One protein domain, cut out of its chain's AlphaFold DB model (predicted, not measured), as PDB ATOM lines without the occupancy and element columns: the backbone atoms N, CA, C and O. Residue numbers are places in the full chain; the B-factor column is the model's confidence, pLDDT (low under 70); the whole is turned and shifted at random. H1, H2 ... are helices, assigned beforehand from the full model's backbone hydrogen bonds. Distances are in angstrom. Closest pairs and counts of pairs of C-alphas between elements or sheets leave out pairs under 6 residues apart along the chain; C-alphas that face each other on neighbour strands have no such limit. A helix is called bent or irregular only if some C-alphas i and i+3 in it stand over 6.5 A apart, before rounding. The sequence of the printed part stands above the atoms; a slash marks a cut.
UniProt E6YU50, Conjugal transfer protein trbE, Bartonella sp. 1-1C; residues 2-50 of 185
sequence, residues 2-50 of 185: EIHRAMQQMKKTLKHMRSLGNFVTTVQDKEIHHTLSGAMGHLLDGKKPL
ATOM      1  N   GLU A   2     119.964 137.811  96.775       76.94
ATOM      2  CA  GLU A   2     119.803 138.693  97.951       76.94
ATOM      3  C   GLU A   2     118.365 138.725  98.513       76.94
ATOM      4  O   GLU A   2     118.149 138.408  99.681       76.94
ATOM      5  N   ILE A   3     117.358 138.971  97.662       81.44
ATOM      6  CA  ILE A   3     115.934 139.004  98.061       81.44
ATOM      7  C   ILE A   3     115.483 137.686  98.707       81.44
ATOM      8  O   ILE A   3     114.878 137.686  99.779       81.44
ATOM      9  N   HIS A   4     115.792 136.549  98.076       83.62
ATOM     10  CA  HIS A   4     115.387 135.237  98.587       83.62
ATOM     11  C   HIS A   4     116.010 134.961  99.961       83.62
ATOM     12  O   HIS A   4     115.326 134.510 100.878       83.62
ATOM     13  N   ARG A   5     117.298 135.281 100.125       87.06
ATOM     14  CA  ARG A   5     118.003 135.146 101.402       87.06
ATOM     15  C   ARG A   5     117.367 136.019 102.485       87.06
ATOM     16  O   ARG A   5     117.094 135.510 103.574       87.06
ATOM     17  N   ALA A   6     117.094 137.288 102.190       85.00
ATOM     18  CA  ALA A   6     116.465 138.204 103.137       85.00
ATOM     19  C   ALA A   6     115.070 137.719 103.562       85.00
ATOM     20  O   ALA A   6     114.762 137.690 104.754       85.00
ATOM     21  N   MET A   7     114.258 137.222 102.619       85.81
ATOM     22  CA  MET A   7     112.961 136.614 102.934       85.81
ATOM     23  C   MET A   7     113.092 135.393 103.858       85.81
ATOM     24  O   MET A   7     112.326 135.258 104.814       85.81
ATOM     25  N   GLN A   8     114.070 134.511 103.615       88.44
ATOM     26  CA  GLN A   8     114.316 133.348 104.479       88.44
ATOM     27  C   GLN A   8     114.773 133.754 105.885       88.44
ATOM     28  O   GLN A   8     114.396 133.106 106.862       88.44
ATOM     29  N   GLN A   9     115.560 134.826 106.012       85.38
ATOM     30  CA  GLN A   9     115.972 135.361 107.310       85.38
ATOM     31  C   GLN A   9     114.792 135.986 108.059       85.38
ATOM     32  O   GLN A   9     114.545 135.624 109.208       85.38
ATOM     33  N   MET A  10     113.990 136.829 107.406       85.25
ATOM     34  CA  MET A  10     112.797 137.424 108.019       85.25
ATOM     35  C   MET A  10     111.746 136.390 108.417       85.25
ATOM     36  O   MET A  10     111.062 136.545 109.425       85.25
ATOM     37  N   LYS A  11     111.627 135.283 107.675       86.19
ATOM     38  CA  LYS A  11     110.747 134.173 108.067       86.19
ATOM     39  C   LYS A  11     111.098 133.619 109.455       86.19
ATOM     40  O   LYS A  11     110.202 133.117 110.137       86.19
ATOM     41  N   LYS A  12     112.363 133.716 109.876       88.25
ATOM     42  CA  LYS A  12     112.859 133.237 111.175       88.25
ATOM     43  C   LYS A  12     112.752 134.277 112.299       88.25
ATOM     44  O   LYS A  12     112.887 133.902 113.457       88.25
ATOM     45  N   THR A  13     112.488 135.553 112.001       85.06
ATOM     46  CA  THR A  13     112.347 136.610 113.022       85.06
ATOM     47  C   THR A  13     110.930 136.669 113.602       85.06
ATOM     48  O   THR A  13     109.979 136.116 113.034       85.06
ATOM     49  N   LEU A  14     110.764 137.344 114.747       82.06
ATOM     50  CA  LEU A  14     109.456 137.589 115.368       82.06
ATOM     51  C   LEU A  14     108.547 138.393 114.426       82.06
ATOM     52  O   LEU A  14     109.027 139.255 113.700       82.06
ATOM     53  N   LYS A  15     107.227 138.144 114.444       77.62
ATOM     54  CA  LYS A  15     106.273 138.773 113.500       77.62
ATOM     55  C   LYS A  15     106.366 140.306 113.465       77.62
ATOM     56  O   LYS A  15     106.337 140.873 112.382       77.62
ATOM     57  N   HIS A  16     106.541 140.955 114.616       77.19
ATOM     58  CA  HIS A  16     106.663 142.418 114.710       77.19
ATOM     59  C   HIS A  16     107.983 142.971 114.137       77.19
ATOM     60  O   HIS A  16     108.097 144.170 113.920       77.19
ATOM     61  N   MET A  17     108.971 142.109 113.880       75.69
ATOM     62  CA  MET A  17     110.248 142.454 113.245       75.69
ATOM     63  C   MET A  17     110.221 142.227 111.727       75.69
ATOM     64  O   MET A  17     111.263 142.319 111.079       75.69
ATOM     65  N   ARG A  18     109.062 141.900 111.142       81.81
ATOM     66  CA  ARG A  18     108.917 141.609 109.708       81.81
ATOM     67  C   ARG A  18     108.364 142.801 108.922       81.81
ATOM     68  O   ARG A  18     107.452 142.628 108.121       81.81
ATOM     69  N   SER A  19     108.892 143.992 109.182       77.44
ATOM     70  CA  SER A  19     108.507 145.212 108.469       77.44
ATOM     71  C   SER A  19     109.275 145.359 107.146       77.44
ATOM     72  O   SER A  19     110.301 144.698 106.937       77.44
ATOM     73  N   LEU A  20     108.787 146.217 106.250       76.38
ATOM     74  CA  LEU A  20     109.457 146.529 104.985       76.38
ATOM     75  C   LEU A  20     110.787 147.254 105.225       76.38
ATOM     76  O   LEU A  20     111.760 146.967 104.533       76.38
ATOM     77  N   GLY A  21     110.875 148.099 106.254       76.19
ATOM     78  CA  GLY A  21     112.124 148.718 106.699       76.19
ATOM     79  C   GLY A  21     113.177 147.674 107.079       76.19
ATOM     80  O   GLY A  21     114.285 147.688 106.547       76.19
ATOM     81  N   ASN A  22     112.810 146.685 107.901       78.06
ATOM     82  CA  ASN A  22     113.731 145.604 108.270       78.06
ATOM     83  C   ASN A  22     114.121 144.729 107.069       78.06
ATOM     84  O   ASN A  22     115.266 144.276 106.982       78.06
ATOM     85  N   PHE A  23     113.195 144.495 106.132       80.31
ATOM     86  CA  PHE A  23     113.500 143.801 104.880       80.31
ATOM     87  C   PHE A  23     114.560 144.547 104.070       80.31
ATOM     88  O   PHE A  23     115.566 143.953 103.691       80.31
ATOM     89  N   VAL A  24     114.376 145.850 103.868       77.12
ATOM     90  CA  VAL A  24     115.309 146.716 103.135       77.12
ATOM     91  C   VAL A  24     116.695 146.697 103.759       77.12
ATOM     92  O   VAL A  24     117.681 146.486 103.053       77.12
ATOM     93  N   THR A  25     116.778 146.845 105.084       77.19
ATOM     94  CA  THR A  25     118.054 146.772 105.807       77.19
ATOM     95  C   THR A  25     118.736 145.415 105.624       77.19
ATOM     96  O   THR A  25     119.962 145.343 105.604       77.19
ATOM     97  N   THR A  26     117.959 144.340 105.463       80.62
ATOM     98  CA  THR A  26     118.482 142.981 105.264       80.62
ATOM     99  C   THR A  26     118.946 142.735 103.827       80.62
ATOM    100  O   THR A  26     119.931 142.033 103.627       80.62
ATOM    101  N   VAL A  27     118.241 143.284 102.831       82.81
ATOM    102  CA  VAL A  27     118.565 143.110 101.404       82.81
ATOM    103  C   VAL A  27     119.747 143.987 100.971       82.81
ATOM    104  O   VAL A  27     120.448 143.612 100.043       82.81
ATOM    105  N   GLN A  28     119.970 145.140 101.619       71.31
ATOM    106  CA  GLN A  28     121.072 146.082 101.328       71.31
ATOM    107  C   GLN A  28     121.187 146.525  99.851       71.31
ATOM    108  O   GLN A  28     122.224 147.023  99.418       71.31
ATOM    109  N   ASP A  29     120.105 146.398  99.083       75.00
ATOM    110  CA  ASP A  29     120.036 146.793  97.678       75.00
ATOM    111  C   ASP A  29     119.574 148.250  97.552       75.00
ATOM    112  O   ASP A  29     118.530 148.636  98.089       75.00
ATOM    113  N   LYS A  30     120.353 149.062  96.831       64.50
ATOM    114  CA  LYS A  30     120.126 150.506  96.683       64.50
ATOM    115  C   LYS A  30     118.826 150.852  95.947       64.50
ATOM    116  O   LYS A  30     118.223 151.870  96.286       64.50
ATOM    117  N   GLU A  31     118.372 150.040  94.991       66.56
ATOM    118  CA  GLU A  31     117.110 150.293  94.277       66.56
ATOM    119  C   GLU A  31     115.903 150.071  95.196       66.56
ATOM    120  O   GLU A  31     114.958 150.868  95.223       66.56
ATOM    121  N   ILE A  32     115.965 149.031  96.030       64.81
ATOM    122  CA  ILE A  32     114.917 148.717  97.011       64.81
ATOM    123  C   ILE A  32     114.923 149.747  98.155       64.81
ATOM    124  O   ILE A  32     113.863 150.187  98.605       64.81
ATOM    125  N   HIS A  33     116.104 150.216  98.567       54.97
ATOM    126  CA  HIS A  33     116.270 151.208  99.636       54.97
ATOM    127  C   HIS A  33     115.627 152.567  99.312       54.97
ATOM    128  O   HIS A  33     114.972 153.168 100.170       54.97
ATOM    129  N   HIS A  34     115.745 153.035  98.065       50.34
ATOM    130  CA  HIS A  34     115.156 154.306  97.622       50.34
ATOM    131  C   HIS A  34     113.624 154.319  97.646       50.34
ATOM    132  O   HIS A  34     113.017 155.385  97.753       50.34
ATOM    133  N   THR A  35     112.998 153.146  97.566       55.00
ATOM    134  CA  THR A  35     111.539 153.024  97.538       55.00
ATOM    135  C   THR A  35     110.932 153.198  98.936       55.00
ATOM    136  O   THR A  35     109.794 153.639  99.047       55.00
ATOM    137  N   LEU A  36     111.685 152.916 100.010       54.44
ATOM    138  CA  LEU A  36     111.141 152.789 101.371       54.44
ATOM    139  C   LEU A  36     111.670 153.818 102.384       54.44
ATOM    140  O   LEU A  36     110.934 154.175 103.297       54.44
ATOM    141  N   SER A  37     112.878 154.368 102.202       52.69
ATOM    142  CA  SER A  37     113.352 155.529 102.991       52.69
ATOM    143  C   SER A  37     112.802 156.878 102.493       52.69
ATOM    144  O   SER A  37     113.068 157.910 103.103       52.69
ATOM    145  N   GLY A  38     112.088 156.878 101.364       60.09
ATOM    146  CA  GLY A  38     111.453 158.058 100.773       60.09
ATOM    147  C   GLY A  38     109.988 158.218 101.188       60.09
ATOM    148  O   GLY A  38     109.565 157.761 102.247       60.09
ATOM    149  N   ALA A  39     109.185 158.833 100.317       56.03
ATOM    150  CA  ALA A  39     107.789 159.188 100.580       56.03
ATOM    151  C   ALA A  39     106.880 158.023 101.038       56.03
ATOM    152  O   ALA A  39     105.839 158.295 101.610       56.03
ATOM    153  N   MET A  40     107.242 156.748 100.839       61.81
ATOM    154  CA  MET A  40     106.359 155.585 101.061       61.81
ATOM    155  C   MET A  40     106.481 154.885 102.418       61.81
ATOM    156  O   MET A  40     105.618 154.069 102.748       61.81
ATOM    157  N   GLY A  41     107.507 155.189 103.223       63.59
ATOM    158  CA  GLY A  41     107.721 154.506 104.507       63.59
ATOM    159  C   GLY A  41     106.510 154.600 105.444       63.59
ATOM    160  O   GLY A  41     106.141 153.621 106.085       63.59
ATOM    161  N   HIS A  42     105.820 155.742 105.450       67.31
ATOM    162  CA  HIS A  42     104.641 155.951 106.293       67.31
ATOM    163  C   HIS A  42     103.391 155.170 105.845       67.31
ATOM    164  O   HIS A  42     102.529 154.909 106.678       67.31
ATOM    165  N   LEU A  43     103.290 154.780 104.568       71.62
ATOM    166  CA  LEU A  43     102.120 154.071 104.032       71.62
ATOM    167  C   LEU A  43     102.249 152.550 104.160       71.62
ATOM    168  O   LEU A  43     101.255 151.868 104.393       71.62
ATOM    169  N   LEU A  44     103.463 152.011 103.994       75.00
ATOM    170  CA  LEU A  44     103.679 150.565 103.862       75.00
ATOM    171  C   LEU A  44     104.540 149.940 104.970       75.00
ATOM    172  O   LEU A  44     104.542 148.718 105.096       75.00
ATOM    173  N   ASP A  45     105.230 150.720 105.812       74.31
ATOM    174  CA  ASP A  45     106.064 150.192 106.911       74.31
ATOM    175  C   ASP A  45     105.325 150.134 108.265       74.31
ATOM    176  O   ASP A  45     105.899 150.323 109.341       74.31
ATOM    177  N   GLY A  46     104.017 149.873 108.227       71.62
ATOM    178  CA  GLY A  46     103.204 149.703 109.430       71.62
ATOM    179  C   GLY A  46     103.678 148.520 110.287       71.62
ATOM    180  O   GLY A  46     103.931 147.423 109.791       71.62
ATOM    181  N   LYS A  47     103.758 148.711 111.613       66.06
ATOM    182  CA  LYS A  47     104.132 147.639 112.567       66.06
ATOM    183  C   LYS A  47     103.042 146.579 112.754       66.06
ATOM    184  O   LYS A  47     103.323 145.487 113.250       66.06
ATOM    185  N   LYS A  48     101.802 146.916 112.399       69.38
ATOM    186  CA  LYS A  48     100.646 146.019 112.410       69.38
ATOM    187  C   LYS A  48     100.054 145.960 111.000       69.38
ATOM    188  O   LYS A  48     100.030 146.995 110.335       69.38
ATOM    189  N   PRO A  49      99.603 144.780 110.541       69.88
ATOM    190  CA  PRO A  49      98.834 144.688 109.306       69.88
ATOM    191  C   PRO A  49      97.500 145.424 109.467       69.88
ATOM    192  O   PRO A  49      97.043 145.619 110.593       69.88
ATOM    193  N   LEU A  50      96.860 145.780 108.350       73.06
ATOM    194  CA  LEU A  50      95.461 146.195 108.396       73.06
ATOM    195  C   LEU A  50      94.612 145.067 109.000       73.06
ATOM    196  O   LEU A  50      94.669 143.921 108.548       73.06
TER     197      LEU A  50
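This is residues 2 to 50 of the 185 residues of the protein "Conjugal transfer protein trbE" of Bartonella sp. 1-1C (UniProt E6YU50). Four helices make a small flat slab, with H2 in the middle between the longest helix, H1, which crosses it steeply, and H3, which folds back beside H2 as a helical hairpin. The short H4 follows H3 and comes near the first residue of H2, Leu 20, without clearly touching that helix. The printed part has 49 residues with four named helices, H1, H2, H3 and H4 in that order along the chain, and no named strand. The class is all helix, with 30 of the 49 printed residues in the named helices. The whole is compact, with a radius of gyration of the C-alphas of 10.6 A, and flat, with spans of 28 by 26 by 12 A.

H1, residues 2 to 12, touches H2, residues 20 to 27; the closest C-alphas are those of Ala 6 and Thr 26, 5.6 A apart. These two run opposite ways at a steep tilt of 58 degrees. H2 also touches H3, residues 30 to 36, and the closest C-alphas there are those of Val 24 and His 33, 5.8 A apart. H2 and H3 form a helical hairpin, at a shallow tilt of 9 degrees, opposite ways. H4, residues 41 to 44, is close to H2 but not clearly touching, the closest C-alphas being those of Leu 20 and Leu 44, 7.1 A apart. H3 and H4 meet only through their link. H1 is apart from H3 and from H4. Every O i to N i+4 pair is within hydrogen-bond range in H2, against 6 of 7 in H1 and 1 of 3 in H3, where 2 of 4 O i to N i+3 pairs are within range; H4 is too short for an O i to N i+4 pair.

H1, residues 2 to 12, is 15.9 A long from C-alpha 2 at (119.803, 138.693, 97.951) to C-alpha 12 at (112.859, 133.237, 111.175). H2, residues 20 to 27, measures 10.4 A from first to last C-alpha. H3, residues 30 to 36, also measures 10.4 A. H4, residues 41 to 44, measures 5.7 A and ends with C-alpha 44 at (103.679, 150.565, 103.862). No helix is bent or irregular.

The two C-alphas farthest apart are those of Lys 12 and Ala 39, 28.5 A. The printed part runs from residue 2 to residue 50 without a cut. The links from H2 to H3 and from H3 to H4 are tight, the link from H1 to H2 is short, and no link is long. The mean pLDDT of the printed part is 73.6, and it is under 70 in residues 30 to 42 and 47 to 49; H3 has a mean of 59.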